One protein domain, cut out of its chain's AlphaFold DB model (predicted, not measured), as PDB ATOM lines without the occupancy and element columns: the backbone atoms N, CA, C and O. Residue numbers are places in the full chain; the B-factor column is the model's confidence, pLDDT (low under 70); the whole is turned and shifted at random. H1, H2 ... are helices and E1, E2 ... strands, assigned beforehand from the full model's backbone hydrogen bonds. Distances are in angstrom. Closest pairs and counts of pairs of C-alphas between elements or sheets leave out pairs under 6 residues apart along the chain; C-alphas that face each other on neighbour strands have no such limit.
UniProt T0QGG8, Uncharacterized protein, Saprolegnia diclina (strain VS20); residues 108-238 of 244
ATOM      1  N   GLN A 108     105.715 151.814 148.348       75.75
ATOM      2  CA  GLN A 108     106.517 151.427 147.194       75.75
ATOM      3  C   GLN A 108     106.465 149.921 146.919       75.75
ATOM      4  O   GLN A 108     106.345 149.522 145.762       75.75
ATOM      5  N   HIS A 109     106.469 149.071 147.949       82.06
ATOM      6  CA  HIS A 109     106.408 147.617 147.766       82.06
ATOM      7  C   HIS A 109     105.042 147.159 147.268       82.06
ATOM      8  O   HIS A 109     104.973 146.260 146.435       82.06
ATOM      9  N   LEU A 110     103.956 147.809 147.692       77.38
ATOM     10  CA  LEU A 110     102.623 147.554 147.135       77.38
ATOM     11  C   LEU A 110     102.522 147.967 145.663       77.38
ATOM     12  O   LEU A 110     101.966 147.225 144.856       77.38
ATOM     13  N   ARG A 111     103.118 149.105 145.290       78.44
ATOM     14  CA  ARG A 111     103.199 149.553 143.890       78.44
ATOM     15  C   ARG A 111     103.987 148.560 143.031       78.44
ATOM     16  O   ARG A 111     103.542 148.196 141.945       78.44
ATOM     17  N   LEU A 112     105.115 148.058 143.536       76.69
ATOM     18  CA  LEU A 112     105.884 147.000 142.873       76.69
ATOM     19  C   LEU A 112     105.108 145.679 142.805       76.69
ATOM     20  O   LEU A 112     105.191 144.985 141.797       76.69
ATOM     21  N   MET A 113     104.309 145.349 143.823       79.31
ATOM     22  CA  MET A 113     103.447 144.164 143.817       79.31
ATOM     23  C   MET A 113     102.332 144.265 142.766       79.31
ATOM     24  O   MET A 113     102.013 143.258 142.142       79.31
ATOM     25  N   MET A 114     101.769 145.450 142.512       74.31
ATOM     26  CA  MET A 114     100.836 145.646 141.391       74.31
ATOM     27  C   MET A 114     101.525 145.493 140.035       74.31
ATOM     28  O   MET A 114     100.953 144.923 139.112       74.31
ATOM     29  N   GLN A 115     102.751 146.004 139.911       71.62
ATOM     30  CA  GLN A 115     103.447 146.045 138.630       71.62
ATOM     31  C   GLN A 115     104.089 144.703 138.255       71.62
ATOM     32  O   GLN A 115     103.973 144.258 137.117       71.62
ATOM     33  N   PHE A 116     104.779 144.069 139.200       71.81
ATOM     34  CA  PHE A 116     105.608 142.878 138.988       71.81
ATOM     35  C   PHE A 116     105.121 141.664 139.774       71.81
ATOM     36  O   PHE A 116     105.558 140.539 139.523       71.81
ATOM     37  N   GLY A 117     104.258 141.886 140.761       69.38
ATOM     38  CA  GLY A 117     103.704 140.820 141.566       69.38
ATOM     39  C   GLY A 117     102.661 140.004 140.815       69.38
ATOM     40  O   GLY A 117     102.158 140.356 139.749       69.38
ATOM     41  N   ASP A 118     102.352 138.869 141.424       68.81
ATOM     42  CA  ASP A 118     101.321 137.956 140.967       68.81
ATOM     43  C   ASP A 118     100.179 137.994 141.985       68.81
ATOM     44  O   ASP A 118     100.242 137.354 143.045       68.81
ATOM     45  N   ILE A 119      99.185 138.841 141.714       66.00
ATOM     46  CA  ILE A 119      97.980 138.965 142.536       66.00
ATOM     47  C   ILE A 119      97.015 137.868 142.080       66.00
ATOM     48  O   ILE A 119      96.085 138.104 141.321       66.00
ATOM     49  N   LYS A 120      97.283 136.632 142.511       61.38
ATOM     50  CA  LYS A 120      96.444 135.463 142.183       61.38
ATOM     51  C   LYS A 120      95.118 135.430 142.930       61.38
ATOM     52  O   LYS A 120      94.227 134.664 142.582       61.38
ATOM     53  N   ASP A 121      95.049 136.158 144.035       68.50
ATOM     54  CA  ASP A 121      94.039 135.934 145.049       68.50
ATOM     55  C   ASP A 121      92.881 136.915 144.866       68.50
ATOM     56  O   ASP A 121      92.973 138.064 145.289       68.50
ATOM     57  N   ASN A 122      91.747 136.426 144.353       71.12
ATOM     58  CA  ASN A 122      90.473 137.161 144.208       71.12
ATOM     59  C   ASN A 122      89.848 137.602 145.550       71.12
ATOM     60  O   ASN A 122      88.670 137.939 145.623       71.12
ATOM     61  N   ARG A 123      90.612 137.538 146.643       73.88
ATOM     62  CA  ARG A 123      90.242 137.984 147.990       73.88
ATOM     63  C   ARG A 123      90.944 139.279 148.382       73.88
ATOM     64  O   ARG A 123      90.562 139.866 149.394       73.88
ATOM     65  N   ILE A 124      91.963 139.692 147.625       79.94
ATOM     66  CA  ILE A 124      92.845 140.814 147.936       79.94
ATOM     67  C   ILE A 124      92.845 141.791 146.766       79.94
ATOM     68  O   ILE A 124      93.057 141.407 145.621       79.94
ATOM     69  N   GLU A 125      92.678 143.064 147.078       77.12
ATOM     70  CA  GLU A 125      92.848 144.178 146.157       77.12
ATOM     71  C   GLU A 125      93.952 145.101 146.681       77.12
ATOM     72  O   GLU A 125      94.111 145.279 147.892       77.12
ATOM     73  N   ILE A 126      94.729 145.684 145.774       76.62
ATOM     74  CA  ILE A 126      95.679 146.744 146.110       76.62
ATOM     75  C   ILE A 126      95.106 148.038 145.554       76.62
ATOM     76  O   ILE A 126      94.806 148.122 144.366       76.62
ATOM     77  N   ILE A 127      94.968 149.032 146.422       75.12
ATOM     78  CA  ILE A 127      94.556 150.381 146.052       75.12
ATOM     79  C   ILE A 127      95.764 151.279 146.242       75.12
ATOM     80  O   ILE A 127      96.397 151.269 147.301       75.12
ATOM     81  N   VAL A 128      96.092 152.023 145.194       68.00
ATOM     82  CA  VAL A 128      97.158 153.016 145.198       68.00
ATOM     83  C   VAL A 128      96.544 154.331 144.760       68.00
ATOM     84  O   VAL A 128      96.014 154.421 143.657       68.00
ATOM     85  N   ASP A 129      96.651 155.327 145.623       62.06
ATOM     86  CA  ASP A 129      96.456 156.729 145.300       62.06
ATOM     87  C   ASP A 129      97.807 157.477 145.362       62.06
ATOM     88  O   ASP A 129      98.878 156.885 145.603       62.06
ATOM     89  N   ASP A 130      97.776 158.772 145.054       53.41
ATOM     90  CA  ASP A 130      98.979 159.605 144.987       53.41
ATOM     91  C   ASP A 130      99.677 159.741 146.353       53.41
ATOM     92  O   ASP A 130     100.906 159.855 146.413       53.41
ATOM     93  N   GLU A 131      98.934 159.630 147.457       55.84
ATOM     94  CA  GLU A 131      99.424 159.824 148.826       55.84
ATOM     95  C   GLU A 131      99.561 158.510 149.621       55.84
ATOM     96  O   GLU A 131     100.380 158.413 150.536       55.84
ATOM     97  N   HIS A 132      98.822 157.465 149.255       62.19
ATOM     98  CA  HIS A 132      98.642 156.234 150.013       62.19
ATOM     99  C   HIS A 132      98.623 155.005 149.101       62.19
ATOM    100  O   HIS A 132      98.112 154.996 147.987       62.19
ATOM    101  N   ALA A 133      99.163 153.902 149.614       70.00
ATOM    102  CA  ALA A 133      98.952 152.584 149.037       70.00
ATOM    103  C   ALA A 133      98.544 151.626 150.151       70.00
ATOM    104  O   ALA A 133      99.174 151.595 151.209       70.00
ATOM    105  N   GLY A 134      97.511 150.828 149.906       75.69
ATOM    106  CA  GLY A 134      97.009 149.846 150.857       75.69
ATOM    107  C   GLY A 134      96.566 148.565 150.163       75.69
ATOM    108  O   GLY A 134      96.052 148.590 149.047       75.69
ATOM    109  N   ALA A 135      96.754 147.432 150.840       81.19
ATOM    110  CA  ALA A 135      96.154 146.168 150.425       81.19
ATOM    111  C   ALA A 135      94.926 145.879 151.288       81.19
ATOM    112  O   ALA A 135      95.009 145.865 152.520       81.19
ATOM    113  N   PHE A 136      93.795 145.613 150.649       82.81
ATOM    114  CA  PHE A 136      92.496 145.422 151.281       82.81
ATOM    115  C   PHE A 136      91.918 144.073 150.889       82.81
ATOM    116  O   PHE A 136      92.269 143.504 149.861       82.81
ATOM    117  N   SER A 137      91.054 143.527 151.743       80.81
ATOM    118  CA  SER A 137      90.259 142.380 151.322       80.81
ATOM    119  C   SER A 137      89.035 142.892 150.575       80.81
ATOM    120  O   SER A 137      88.397 143.823 151.063       80.81
ATOM    121  N   LEU A 138      88.697 142.269 149.446       74.56
ATOM    122  CA  LEU A 138      87.582 142.675 148.578       74.56
ATOM    123  C   LEU A 138      86.222 142.685 149.295       74.56
ATOM    124  O   LEU A 138      85.356 143.486 148.970       74.56
ATOM    125  N   GLY A 139      86.039 141.839 150.314       69.12
ATOM    126  CA  GLY A 139      84.825 141.825 151.139       69.12
ATOM    127  C   GLY A 139      84.813 142.862 152.269       69.12
ATOM    128  O   GLY A 139      83.901 142.865 153.095       69.12
ATOM    129  N   CYS A 140      85.848 143.696 152.395       73.38
ATOM    130  CA  CYS A 140      85.905 144.692 153.454       73.38
ATOM    131  C   CYS A 140      85.059 145.904 153.072       73.38
ATOM    132  O   CYS A 140      85.375 146.602 152.116       73.38
ATOM    133  N   ALA A 141      84.053 146.222 153.889       63.47
ATOM    134  CA  ALA A 141      83.190 147.381 153.668       63.47
ATOM    135  C   ALA A 141      83.921 148.742 153.730       63.47
ATOM    136  O   ALA A 141      83.311 149.745 153.388       63.47
ATOM    137  N   LYS A 142      85.198 148.790 154.160       63.88
ATOM    138  CA  LYS A 142      86.101 149.966 154.292       63.88
ATOM    139  C   LYS A 142      85.598 151.135 155.167       63.88
ATOM    140  O   LYS A 142      86.423 151.872 155.694       63.88
ATOM    141  N   THR A 143      84.295 151.245 155.398       51.41
ATOM    142  CA  THR A 143      83.571 152.311 156.103       51.41
ATOM    143  C   THR A 143      83.287 151.986 157.570       51.41
ATOM    144  O   THR A 143      83.070 152.884 158.374       51.41
ATOM    145  N   ALA A 144      83.332 150.710 157.964       43.00
ATOM    146  CA  ALA A 144      82.881 150.273 159.291       43.00
ATOM    147  C   ALA A 144      83.955 150.286 160.403       43.00
ATOM    148  O   ALA A 144      83.657 149.926 161.542       43.00
ATOM    149  N   TYR A 145      85.212 150.661 160.124       49.56
ATOM    150  CA  TYR A 145      86.316 150.384 161.056       49.56
ATOM    151  C   TYR A 145      87.281 151.558 161.267       49.56
ATOM    152  O   TYR A 145      88.396 151.567 160.759       49.56
ATOM    153  N   ALA A 146      86.896 152.476 162.159       40.09
ATOM    154  CA  ALA A 146      87.785 153.475 162.767       40.09
ATOM    155  C   ALA A 146      88.730 152.894 163.852       40.09
ATOM    156  O   ALA A 146      89.541 153.611 164.438       40.09
ATOM    157  N   ARG A 147      88.639 151.592 164.172       44.44
ATOM    158  CA  ARG A 147      89.417 150.972 165.259       44.44
ATOM    159  C   ARG A 147      90.656 150.248 164.732       44.44
ATOM    160  O   ARG A 147      90.584 149.126 164.235       44.44
ATOM    161  N   ARG A 148      91.820 150.881 164.912       50.72
ATOM    162  CA  ARG A 148      93.140 150.237 164.823       50.72
ATOM    163  C   ARG A 148      93.332 149.375 166.074       50.72
ATOM    164  O   ARG A 148      93.395 149.915 167.173       50.72
ATOM    165  N   PHE A 149      93.434 148.054 165.935       49.03
ATOM    166  CA  PHE A 149      93.713 147.176 167.078       49.03
ATOM    167  C   PHE A 149      95.187 146.775 167.095       49.03
ATOM    168  O   PHE A 149      95.672 146.127 166.169       49.03
ATOM    169  N   ALA A 150      95.894 147.113 168.176       46.06
ATOM    170  CA  ALA A 150      97.213 146.551 168.434       46.06
ATOM    171  C   ALA A 150      97.060 145.048 168.737       46.06
ATOM    172  O   ALA A 150      96.472 144.672 169.753       46.06
ATOM    173  N   ARG A 151      97.551 144.167 167.856       48.75
ATOM    174  CA  ARG A 151      97.519 142.715 168.110       48.75
ATOM    175  C   ARG A 151      98.657 142.277 169.037       48.75
ATOM    176  O   ARG A 151      99.800 142.690 168.873       48.75
ATOM    177  N   LYS A 152      98.327 141.374 169.975       42.44
ATOM    178  CA  LYS A 152      99.235 140.785 170.985       42.44
ATOM    179  C   LYS A 152     100.235 139.753 170.443       42.44
ATOM    180  O   LYS A 152     101.217 139.469 171.116       42.44
ATOM    181  N   LYS A 153     100.010 139.183 169.256       41.94
ATOM    182  CA  LYS A 153     100.974 138.303 168.580       41.94
ATOM    183  C   LYS A 153     101.268 138.880 167.204       41.94
ATOM    184  O   LYS A 153     100.375 138.952 166.370       41.94
ATOM    185  N   SER A 154     102.501 139.335 167.016       45.25
ATOM    186  CA  SER A 154     103.068 139.672 165.718       45.25
ATOM    187  C   SER A 154     103.938 138.497 165.287       45.25
ATOM    188  O   SER A 154     105.073 138.366 165.749       45.25
ATOM    189  N   THR A 155     103.449 137.618 164.414       50.50
ATOM    190  CA  THR A 155     104.411 136.924 163.544       50.50
ATOM    191  C   THR A 155     105.153 137.990 162.724       50.50
ATOM    192  O   THR A 155     104.655 139.105 162.568       50.50
ATOM    193  N   LYS A 156     106.349 137.688 162.202       51.16
ATOM    194  CA  LYS A 156     107.192 138.652 161.458       51.16
ATOM    195  C   LYS A 156     106.444 139.413 160.340       51.16
ATOM    196  O   LYS A 156     106.850 140.515 159.998       51.16
ATOM    197  N   HIS A 157     105.350 138.842 159.824       54.09
ATOM    198  CA  HIS A 157     104.516 139.398 158.752       54.09
ATOM    199  C   HIS A 157     103.157 139.962 159.228       54.09
ATOM    200  O   HIS A 157     102.439 140.574 158.439       54.09
ATOM    201  N   GLN A 158     102.783 139.785 160.502       55.91
ATOM    202  CA  GLN A 158     101.552 140.340 161.076       55.91
ATOM    203  C   GLN A 158     101.798 141.773 161.553       55.91
ATOM    204  O   GLN A 158     102.423 142.019 162.589       55.91
ATOM    205  N   MET A 159     101.301 142.734 160.776       59.38
ATOM    206  CA  MET A 159     101.532 144.154 161.021       59.38
ATOM    207  C   MET A 159     100.697 144.677 162.196       59.38
ATOM    208  O   MET A 159      99.483 144.487 162.263       59.38
ATOM    209  N   LYS A 160     101.357 145.397 163.116       56.56
ATOM    210  CA  LYS A 160     100.796 145.911 164.385       56.56
ATOM    211  C   LYS A 160      99.575 146.833 164.229       56.56
ATOM    212  O   LYS A 160      98.945 147.159 165.232       56.56
ATOM    213  N   ARG A 161      99.267 147.287 163.008       63.97
ATOM    214  CA  ARG A 161      98.231 148.286 162.698       63.97
ATOM    215  C   ARG A 161      97.311 147.876 161.537       63.97
ATOM    216  O   ARG A 161      96.775 148.753 160.872       63.97
ATOM    217  N   ALA A 162      97.143 146.579 161.281       69.50
ATOM    218  CA  ALA A 162      96.237 146.084 160.243       69.50
ATOM    219  C   ALA A 162      94.757 146.104 160.681       69.50
ATOM    220  O   ALA A 162      94.428 145.991 161.865       69.50
ATOM    221  N   CYS A 163      93.855 146.199 159.707       75.75
ATOM    222  CA  CYS A 163      92.416 146.056 159.878       75.75
ATOM    223  C   CYS A 163      92.073 144.598 160.203       75.75
ATOM    224  O   CYS A 163      92.364 143.685 159.426       75.75
ATOM    225  N   ALA A 164      91.416 144.372 161.345       71.44
ATOM    226  CA  ALA A 164      91.039 143.031 161.787       71.44
ATOM    227  C   ALA A 164      90.075 142.339 160.808       71.44
ATOM    228  O   ALA A 164      90.210 141.138 160.590       71.44
ATOM    229  N   ALA A 165      89.162 143.099 160.192       74.69
ATOM    230  CA  ALA A 165      88.222 142.585 159.202       74.69
ATOM    231  C   ALA A 165      88.924 142.215 157.888       74.69
ATOM    232  O   ALA A 165      88.742 141.100 157.413       74.69
ATOM    233  N   CYS A 166      89.790 143.085 157.341       77.69
ATOM    234  CA  CYS A 166      90.572 142.740 156.146       77.69
ATOM    235  C   CYS A 166      91.401 141.475 156.371       77.69
ATOM    236  O   CYS A 166      91.461 140.623 155.494       77.69
ATOM    237  N   PHE A 167      92.008 141.339 157.551       76.12
ATOM    238  CA  PHE A 167      92.797 140.163 157.895       76.12
ATOM    239  C   PHE A 167      91.937 138.897 158.006       76.12
ATOM    240  O   PHE A 167      92.312 137.856 157.480       76.12
ATOM    241  N   ALA A 168      90.781 138.970 158.675       75.12
ATOM    242  CA  ALA A 168      89.879 137.828 158.822       75.12
ATOM    243  C   ALA A 168      89.307 137.359 157.474       75.12
ATOM    244  O   ALA A 168      89.268 136.162 157.215       75.12
ATOM    245  N   LEU A 169      88.919 138.300 156.611       79.88
ATOM    246  CA  LEU A 169      88.366 138.021 155.282       79.88
ATOM    247  C   LEU A 169      89.429 137.510 154.299       79.88
ATOM    248  O   LEU A 169      89.153 136.624 153.493       79.88
ATOM    249  N   ALA A 170      90.657 138.030 154.384       78.81
ATOM    250  CA  ALA A 170      91.785 137.492 153.633       78.81
ATOM    251  C   ALA A 170      92.174 136.089 154.133       78.81
ATOM    252  O   ALA A 170      92.552 135.238 153.336       78.81
ATOM    253  N   GLY A 171      92.053 135.813 155.433       79.50
ATOM    254  CA  GLY A 171      92.318 134.493 155.999       79.50
ATOM    255  C   GLY A 171      93.751 134.021 155.735       79.50
ATOM    256  O   GLY A 171      94.722 134.730 155.998       79.50
ATOM    257  N   ASP A 172      93.879 132.813 155.198       80.06
ATOM    258  CA  ASP A 172      95.144 132.131 154.910       80.06
ATOM    259  C   ASP A 172      95.999 132.813 153.823       80.06
ATOM    260  O   ASP A 172      97.228 132.684 153.840       80.06
ATOM    261  N   VAL A 173      95.396 133.591 152.914       80.50
ATOM    262  CA  VAL A 173      96.160 134.302 151.868       80.50
ATOM    263  C   VAL A 173      96.807 135.591 152.348       80.50
ATOM    264  O   VAL A 173      97.675 136.121 151.660       80.50
ATOM    265  N   CYS A 174      96.451 136.093 153.533       78.19
ATOM    266  CA  CYS A 174      97.070 137.308 154.055       78.19
ATOM    267  C   CYS A 174      98.586 137.124 154.239       78.19
ATOM    268  O   CYS A 174      99.381 137.941 153.778       78.19
ATOM    269  N   ASP A 175      99.003 136.023 154.867       78.44
ATOM    270  CA  ASP A 175     100.418 135.764 155.145       78.44
ATOM    271  C   ASP A 175     101.211 135.472 153.863       78.44
ATOM    272  O   ASP A 175     102.369 135.880 153.735       78.44
ATOM    273  N   SER A 176     100.607 134.772 152.895       80.38
ATOM    274  CA  SER A 176     101.245 134.502 151.602       80.38
ATOM    275  C   SER A 176     101.385 135.782 150.772       80.38
ATOM    276  O   SER A 176     102.438 136.000 150.166       80.38
ATOM    277  N   PHE A 177     100.387 136.666 150.810       82.94
ATOM    278  CA  PHE A 177     100.433 137.982 150.186       82.94
ATOM    279  C   PHE A 177     101.510 138.867 150.808       82.94
ATOM    280  O   PHE A 177     102.388 139.324 150.078       82.94
ATOM    281  N   CYS A 178     101.532 139.036 152.134       79.56
ATOM    282  CA  CYS A 178     102.553 139.843 152.810       79.56
ATOM    283  C   CYS A 178     103.971 139.344 152.494       79.56
ATOM    284  O   CYS A 178     104.841 140.141 152.159       79.56
ATOM    285  N   LYS A 179     104.197 138.023 152.472       80.00
ATOM    286  CA  LYS A 179     105.489 137.444 152.058       80.00
ATOM    287  C   LYS A 179     105.865 137.763 150.609       80.00
ATOM    288  O   LYS A 179     107.054 137.821 150.299       80.00
ATOM    289  N   ARG A 180     104.896 137.901 149.699       79.62
ATOM    290  CA  ARG A 180     105.157 138.322 148.310       79.62
ATOM    291  C   ARG A 180     105.476 139.812 148.236       79.62
ATOM    292  O   ARG A 180     106.402 140.165 147.514       79.62
ATOM    293  N   VAL A 181     104.791 140.645 149.018       81.62
ATOM    294  CA  VAL A 181     105.101 142.078 149.121       81.62
ATOM    295  C   VAL A 181     106.505 142.286 149.696       81.62
ATOM    296  O   VAL A 181     107.287 143.017 149.107       81.62
ATOM    297  N   ASP A 182     106.899 141.550 150.738       77.81
ATOM    298  CA  ASP A 182     108.255 141.630 151.308       77.81
ATOM    299  C   ASP A 182     109.354 141.247 150.294       77.81
ATOM    300  O   ASP A 182     110.488 141.721 150.369       77.81
ATOM    301  N   LYS A 183     109.043 140.393 149.307       79.69
ATOM    302  CA  LYS A 183     109.985 140.067 148.222       79.69
ATOM    303  C   LYS A 183     110.207 141.240 147.263       79.69
ATOM    304  O   LYS A 183     111.211 141.218 146.549       79.69
ATOM    305  N   MET A 184     109.340 142.256 147.260       81.50
ATOM    306  CA  MET A 184     109.489 143.445 146.414       81.50
ATOM    307  C   MET A 184     110.688 144.306 146.813       81.50
ATOM    308  O   MET A 184     111.232 144.976 145.945       81.50
ATOM    309  N   VAL A 185     111.203 144.182 148.041       82.31
ATOM    310  CA  VAL A 185     112.492 144.780 148.447       82.31
ATOM    311  C   VAL A 185     113.628 144.356 147.507       82.31
ATOM    312  O   VAL A 185     114.506 145.138 147.165       82.31
ATOM    313  N   ARG A 186     113.623 143.100 147.036       77.56
ATOM    314  CA  ARG A 186     114.641 142.637 146.077       77.56
ATOM    315  C   ARG A 186     114.438 143.238 144.692       77.56
ATOM    316  O   ARG A 186     115.417 143.471 143.999       77.56
ATOM    317  N   VAL A 187     113.185 143.447 144.294       77.31
ATOM    318  CA  VAL A 187     112.835 144.075 143.013       77.31
ATOM    319  C   VAL A 187     113.293 145.529 143.012       77.31
ATOM    320  O   VAL A 187     113.933 145.956 142.061       77.31
ATOM    321  N   GLU A 188     113.038 146.251 144.101       81.44
ATOM    322  CA  GLU A 188     113.536 147.606 144.335       81.44
ATOM    323  C   GLU A 188     115.061 147.679 144.212       81.44
ATOM    324  O   GLU A 188     115.561 148.409 143.365       81.44
ATOM    325  N   LEU A 189     115.798 146.829 144.937       77.25
ATOM    326  CA  LEU A 189     117.264 146.785 144.855       77.25
ATOM    327  C   LEU A 189     117.787 146.504 143.439       77.25
ATOM    328  O   LEU A 189     118.832 147.024 143.055       77.25
ATOM    329  N   VAL A 190     117.093 145.665 142.663       74.38
ATOM    330  CA  VAL A 190     117.457 145.388 141.265       74.38
ATOM    331  C   VAL A 190     117.211 146.611 140.388       74.38
ATOM    332  O   VAL A 190     118.071 146.950 139.580       74.38
ATOM    333  N   LEU A 191     116.069 147.282 140.549       72.62
ATOM    334  CA  LEU A 191     115.754 148.499 139.802       72.62
ATOM    335  C   LEU A 191     116.754 149.612 140.123       72.62
ATOM    336  O   LEU A 191     117.319 150.194 139.201       72.62
ATOM    337  N   ASP A 192     117.046 149.840 141.400       73.62
ATOM    338  CA  ASP A 192     118.007 150.853 141.836       73.62
ATOM    339  C   ASP A 192     119.410 150.567 141.300       73.62
ATOM    340  O   ASP A 192     120.065 151.467 140.776       73.62
ATOM    341  N   ALA A 193     119.862 149.310 141.343       69.69
ATOM    342  CA  ALA A 193     121.154 148.898 140.795       69.69
ATOM    343  C   ALA A 193     121.267 149.117 139.279       69.69
ATOM    344  O   ALA A 193     122.334 149.461 138.773       69.69
ATOM    345  N   MET A 194     120.174 148.900 138.545       67.75
ATOM    346  CA  MET A 194     120.132 149.103 137.097       67.75
ATOM    347  C   MET A 194     120.053 150.586 136.718       67.75
ATOM    348  O   MET A 194     120.614 150.977 135.700       67.75
ATOM    349  N   LEU A 195     119.373 151.409 137.521       67.62
ATOM    350  CA  LEU A 195     119.189 152.843 137.267       67.62
ATOM    351  C   LEU A 195     120.398 153.686 137.687       67.62
ATOM    352  O   LEU A 195     120.739 154.656 137.017       67.62
ATOM    353  N   SER A 196     121.033 153.337 138.805       66.06
ATOM    354  CA  SER A 196     122.189 154.068 139.338       66.06
ATOM    355  C   SER A 196     123.496 153.742 138.614       66.06
ATOM    356  O   SER A 196     124.454 154.505 138.719       66.06
ATOM    357  N   GLY A 197     123.561 152.602 137.918       62.62
ATOM    358  CA  GLY A 197     124.822 152.037 137.436       62.62
ATOM    359  C   GLY A 197     125.741 151.553 138.566       62.62
ATOM    360  O   GLY A 197     126.847 151.081 138.298       62.62
ATOM    361  N   GLU A 198     125.318 151.645 139.836       60.47
ATOM    362  CA  GLU A 198     126.114 151.186 140.968       60.47
ATOM    363  C   GLU A 198     126.068 149.666 141.080       60.47
ATOM    364  O   GLU A 198     125.033 149.028 141.280       60.47
ATOM    365  N   THR A 199     127.252 149.067 141.024       61.84
ATOM    366  CA  THR A 199     127.445 147.626 141.155       61.84
ATOM    367  C   THR A 199     128.032 147.296 142.521       61.84
ATOM    368  O   THR A 199     129.032 146.598 142.639       61.84
ATOM    369  N   ASN A 200     127.440 147.787 143.610       70.69
ATOM    370  CA  ASN A 200     127.884 147.341 144.931       70.69
ATOM    371  C   ASN A 200     127.626 145.819 145.108       70.69
ATOM    372  O   ASN A 200     126.856 145.193 144.370       70.69
ATOM    373  N   ALA A 201     128.313 145.172 146.056       74.81
ATOM    374  CA  ALA A 201     128.239 143.712 146.211       74.81
ATOM    375  C   ALA A 201     126.808 143.203 146.489       74.81
ATOM    376  O   ALA A 201     126.435 142.124 146.025       74.81
ATOM    377  N   ALA A 202     125.997 143.996 147.196       72.25
ATOM    378  CA  ALA A 202     124.603 143.679 147.486       72.25
ATOM    379  C   ALA A 202     123.722 143.749 146.226       72.25
ATOM    380  O   ALA A 202     122.959 142.819 145.973       72.25
ATOM    381  N   ALA A 203     123.888 144.785 145.404       69.31
ATOM    382  CA  ALA A 203     123.220 144.971 144.119       69.31
ATOM    383  C   ALA A 203     123.545 143.840 143.134       69.31
ATOM    384  O   ALA A 203     122.646 143.219 142.565       69.31
ATOM    385  N   ARG A 204     124.832 143.483 142.999       74.75
ATOM    386  CA  ARG A 204     125.259 142.346 142.163       74.75
ATOM    387  C   ARG A 204     124.625 141.038 142.622       74.75
ATOM    388  O   ARG A 204     124.111 140.280 141.798       74.75
ATOM    389  N   LYS A 205     124.615 140.783 143.933       81.75
ATOM    390  CA  LYS A 205     123.962 139.603 144.506       81.75
ATOM    391  C   LYS A 205     122.452 139.617 144.252       81.75
ATOM    392  O   LYS A 205     121.916 138.599 143.830       81.75
ATOM    393  N   ALA A 206     121.786 140.757 144.432       78.69
ATOM    394  CA  ALA A 206     120.355 140.906 144.181       78.69
ATOM    395  C   ALA A 206     119.994 140.601 142.719       78.69
ATOM    396  O   ALA A 206     119.070 139.828 142.478       78.69
ATOM    397  N   ILE A 207     120.763 141.109 141.749       80.38
ATOM    398  CA  ILE A 207     120.575 140.821 140.316       80.38
ATOM    399  C   ILE A 207     120.802 139.332 140.015       80.38
ATOM    400  O   ILE A 207     120.027 138.713 139.281       80.38
ATOM    401  N   VAL A 208     121.841 138.711 140.582       82.25
ATOM    402  CA  VAL A 208     122.102 137.271 140.394       82.25
ATOM    403  C   VAL A 208     120.976 136.419 140.981       82.25
ATOM    404  O   VAL A 208     120.475 135.522 140.302       82.25
ATOM    405  N   ASP A 209     120.548 136.709 142.206       83.00
ATOM    406  CA  ASP A 209     119.466 135.988 142.875       83.00
ATOM    407  C   ASP A 209     118.131 136.185 142.139       83.00
ATOM    408  O   ASP A 209     117.363 135.236 141.977       83.00
ATOM    409  N   PHE A 210     117.874 137.394 141.629       81.50
ATOM    410  CA  PHE A 210     116.687 137.716 140.839       81.50
ATOM    411  C   PHE A 210     116.673 136.974 139.498       81.50
ATOM    412  O   PHE A 210     115.672 136.355 139.146       81.50
ATOM    413  N   THR A 211     117.800 136.948 138.779       81.31
ATOM    414  CA  THR A 211     117.915 136.254 137.480       81.31
ATOM    415  C   THR A 211     117.824 134.731 137.575       81.31
ATOM    416  O   THR A 211     117.511 134.078 136.578       81.31
ATOM    417  N   ARG A 212     118.062 134.165 138.765       79.69
ATOM    418  CA  ARG A 212     117.854 132.743 139.089       79.69
ATOM    419  C   ARG A 212     116.433 132.430 139.566       79.69
ATOM    420  O   ARG A 212     116.099 131.257 139.721       79.69
ATOM    421  N   SER A 213     115.604 133.444 139.819       71.88
ATOM    422  CA  SER A 213     114.231 133.244 140.273       71.88
ATOM    423  C   SER A 213     113.398 132.580 139.179       71.88
ATOM    424  O   SER A 213     113.243 133.124 138.089       71.88
ATOM    425  N   ASN A 214     112.827 131.417 139.492       62.34
ATOM    426  CA  ASN A 214     111.964 130.658 138.586       62.34
ATOM    427  C   ASN A 214     110.476 130.935 138.870       62.34
ATOM    428  O   ASN A 214     109.639 130.030 138.924       62.34
ATOM    429  N   GLN A 215     110.154 132.197 139.162       64.88
ATOM    430  CA  GLN A 215     108.785 132.610 139.438       64.88
ATOM    431  C   GLN A 215     107.985 132.533 138.132       64.88
ATOM    432  O   GLN A 215     108.298 133.233 137.175       64.88
ATOM    433  N   LYS A 216     106.965 131.661 138.081       57.78
ATOM    434  CA  LYS A 216     105.960 131.675 137.005       57.78
ATOM    435  C   LYS A 216     105.237 133.010 137.103       57.78
ATOM    436  O   LYS A 216     104.533 133.210 138.091       57.78
ATOM    437  N   ALA A 217     105.490 133.929 136.177       56.75
ATOM    438  CA  ALA A 217     105.221 135.330 136.446       56.75
ATOM    439  C   ALA A 217     104.547 136.076 135.295       56.75
ATOM    440  O   ALA A 217     104.745 135.771 134.116       56.75
ATOM    441  N   ASN A 218     103.771 137.074 135.723       64.56
ATOM    442  CA  ASN A 218     103.202 138.176 134.956       64.56
ATOM    443  C   ASN A 218     104.190 138.676 133.869       64.56
ATOM    444  O   ASN A 218     105.392 138.765 134.147       64.56
ATOM    445  N   PRO A 219     103.715 139.024 132.655       66.31
ATOM    446  CA  PRO A 219     104.527 139.609 131.581       66.31
ATOM    447  C   PRO A 219     105.553 140.660 132.036       66.31
ATOM    448  O   PRO A 219     106.712 140.610 131.620       66.31
ATOM    449  N   ASN A 220     105.181 141.539 132.970       64.06
ATOM    450  CA  ASN A 220     106.060 142.588 133.495       64.06
ATOM    451  C   ASN A 220     107.272 142.043 134.261       64.06
ATOM    452  O   ASN A 220     108.370 142.592 134.171       64.06
ATOM    453  N   TRP A 221     107.099 140.947 135.002       71.62
ATOM    454  CA  TRP A 221     108.207 140.275 135.680       71.62
ATOM    455  C   TRP A 221     109.164 139.639 134.674       71.62
ATOM    456  O   TRP A 221     110.378 139.748 134.827       71.62
ATOM    457  N   ASN A 222     108.635 139.008 133.622       70.56
ATOM    458  CA  ASN A 222     109.461 138.398 132.576       70.56
ATOM    459  C   ASN A 222     110.270 139.458 131.824       70.56
ATOM    460  O   ASN A 222     111.452 139.255 131.543       70.56
ATOM    461  N   HIS A 223     109.664 140.616 131.570       71.31
ATOM    462  CA  HIS A 223     110.350 141.755 130.981       71.31
ATOM    463  C   HIS A 223     111.467 142.290 131.893       71.31
ATOM    464  O   HIS A 223     112.598 142.484 131.441       71.31
ATOM    465  N   LEU A 224     111.203 142.447 133.195       74.50
ATOM    466  CA  LEU A 224     112.231 142.834 134.165       74.50
ATOM    467  C   LEU A 224     113.366 141.799 134.239       74.50
ATOM    468  O   LEU A 224     114.539 142.162 134.288       74.50
ATOM    469  N   LEU A 225     113.035 140.508 134.191       80.31
ATOM    470  CA  LEU A 225     114.004 139.415 134.176       80.31
ATOM    471  C   LEU A 225     114.911 139.471 132.942       80.31
ATOM    472  O   LEU A 225     116.122 139.278 133.067       80.31
ATOM    473  N   ALA A 226     114.350 139.749 131.765       76.94
ATOM    474  CA  ALA A 226     115.111 139.914 130.532       76.94
ATOM    475  C   ALA A 226     116.069 141.113 130.622       76.94
ATOM    476  O   ALA A 226     117.264 140.961 130.364       76.94
ATOM    477  N   LYS A 227     115.580 142.272 131.085       75.88
ATOM    478  CA  LYS A 227     116.411 143.470 131.276       75.88
ATOM    479  C   LYS A 227     117.527 143.243 132.303       75.88
ATOM    480  O   LYS A 227     118.672 143.605 132.046       75.88
ATOM    481  N   ALA A 228     117.238 142.582 133.424       80.06
ATOM    482  CA  ALA A 228     118.239 142.261 134.442       80.06
ATOM    483  C   ALA A 228     119.323 141.294 133.923       80.06
ATOM    484  O   ALA A 228     120.498 141.436 134.264       80.06
ATOM    485  N   LYS A 229     118.960 140.325 133.067       82.56
ATOM    486  CA  LYS A 229     119.926 139.439 132.393       82.56
ATOM    487  C   LYS A 229     120.826 140.208 131.425       82.56
ATOM    488  O   LYS A 229     122.036 139.998 131.459       82.56
ATOM    489  N   ALA A 230     120.256 141.097 130.613       78.50
ATOM    490  CA  ALA A 230     121.014 141.933 129.681       78.50
ATOM    491  C   ALA A 230     121.993 142.858 130.423       78.50
ATOM    492  O   ALA A 230     123.176 142.893 130.092       78.50
ATOM    493  N   TYR A 231     121.539 143.513 131.495       77.69
ATOM    494  CA  TYR A 231     122.388 144.358 132.338       77.69
ATOM    495  C   TYR A 231     123.535 143.573 132.991       77.69
ATOM    496  O   TYR A 231     124.686 143.999 132.994       77.69
ATOM    497  N   LYS A 232     123.262 142.364 133.495       80.62
ATOM    498  CA  LYS A 232     124.317 141.495 134.032       80.62
ATOM    499  C   LYS A 232     125.391 141.174 132.983       80.62
ATOM    500  O   LYS A 232     126.567 141.091 133.328       80.62
ATOM    501  N   GLN A 233     124.994 140.964 131.728       80.12
ATOM    502  CA  GLN A 233     125.927 140.694 130.632       80.12
ATOM    503  C   GLN A 233     126.740 141.935 130.246       80.12
ATOM    504  O   GLN A 233     127.930 141.790 129.982       80.12
ATOM    505  N   SER A 234     126.145 143.132 130.238       76.25
ATOM    506  CA  SER A 234     126.877 144.369 129.927       76.25
ATOM    507  C   SER A 234     127.924 144.690 130.993       76.25
ATOM    508  O   SER A 234     129.086 144.885 130.656       76.25
ATOM    509  N   VAL A 235     127.559 144.607 132.275       72.75
ATOM    510  CA  VAL A 235     128.489 144.845 133.393       72.75
ATOM    511  C   VAL A 235     129.665 143.861 133.366       72.75
ATOM    512  O   VAL A 235     130.804 144.250 133.599       72.75
ATOM    513  N   ALA A 236     129.417 142.590 133.037       68.94
ATOM    514  CA  ALA A 236     130.483 141.596 132.916       68.94
ATOM    515  C   ALA A 236     131.446 141.883 131.746       68.94
ATOM    516  O   ALA A 236     132.628 141.553 131.839       68.94
ATOM    517  N   ARG A 237     130.955 142.484 130.651       64.31
ATOM    518  CA  ARG A 237     131.787 142.883 129.503       64.31
ATOM    519  C   ARG A 237     132.639 144.107 129.832       64.31
ATOM    520  O   ARG A 237     133.831 144.088 129.533       64.31
ATOM    521  N   ASP A 238     132.081 145.102 130.511       59.16
ATOM    522  CA  ASP A 238     132.836 146.291 130.924       59.16
ATOM    523  C   ASP A 238     133.941 145.940 131.932       59.16
ATOM    524  O   ASP A 238     135.085 146.358 131.762       59.16
TER     525      ASP A 238
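What this domain is: This is residues 108 to 238 of the 244 residues of an uncharacterized protein of Saprolegnia diclina (strain VS20) (UniProt T0QGG8). The model is an elongated body with two lobes joined by H1 and H3: one lobe has the helices H4, H5 and H6 packed together at steep angles, the other has the small hairpin of strands E1 and E2, the short helix H2 and a long loop, residues 138 to 163, that runs from E2 to H2. The printed part has 131 residues, with six named helices and two named strands in the order H1, E1, E2, H2, H3, H4, H5, H6. The two strands make one antiparallel sheet, in the order E1 - E2, and the class is mostly helix. The whole is only just loose, close to compact, with a radius of gyration of the C-alphas of 17.3 A, and only just a rod, spanning 57 by 28 by 28 A.

Where its parts are: H1, residues 108 to 116, begins at C-alpha 108, (106.517, 151.427, 147.194), and is 11.9 A long. E1, residues 124 to 128, and E2, residues 133 to 137, follow; C-alpha 137 is at (90.259, 142.380, 151.322). H2 is residues 164 to 170, H3 residues 173 to 182, 14.2 A long, and H4 residues 184 to 196, 18.0 A long. H5, residues 201 to 211, is 15.4 A long. H6, residues 219 to 238, is the longest helix at 29.1 A and ends at C-alpha 238, (132.836, 146.291, 130.924).

How they stand to each other: H1 touches H3, about perpendicular at 78 degrees, with the C-alphas of His 109 and Val 181 closest at 5.9 A. Residues 184 to 188 of H4 touch H1, about perpendicular at 88 degrees; the closest C-alphas are those of His 109 and Met 184, 5.4 A. The closest C-alphas of H1 and E2 are those of Leu 110 and Ala 133, 6.5 A. E1 and E2 form an antiparallel hairpin, with N 125 and O 136 at 2.8 A and N 127 and O 134 at 2.9 A, within hydrogen-bond range. The closest C-alphas of E2 and H2 are those of Ser 137 and Cys 166, 4.8 A. H2 and H3 are close but not clearly touching, with the C-alphas of Phe 167 and Cys 174 closest at 6.4 A. H4 and H5 touch at a steep tilt of 64 degrees, opposite ways, the C-alphas of Ala 193 and Ala 203 closest at 5.5 A. H6 touches H5 with residues 225 to 232, at a steep tilt of 48 degrees, opposite ways; the closest C-alphas are those of Thr 211 and Leu 225, 6.0 A. H2 is apart from H4, H5 and H6. In each of the six helices every O i to N i+4 pair is within hydrogen-bond range.

The domain as a whole: The C-alphas farthest apart, those of Ala 144 and Arg 237, are 57.7 A apart. The printed part has no cut, and the link from E2 to H2, 26 residues, is long. Mean pLDDT of the printed part is 70.1, and 51 residues are under 70, among them residues 141 to 162.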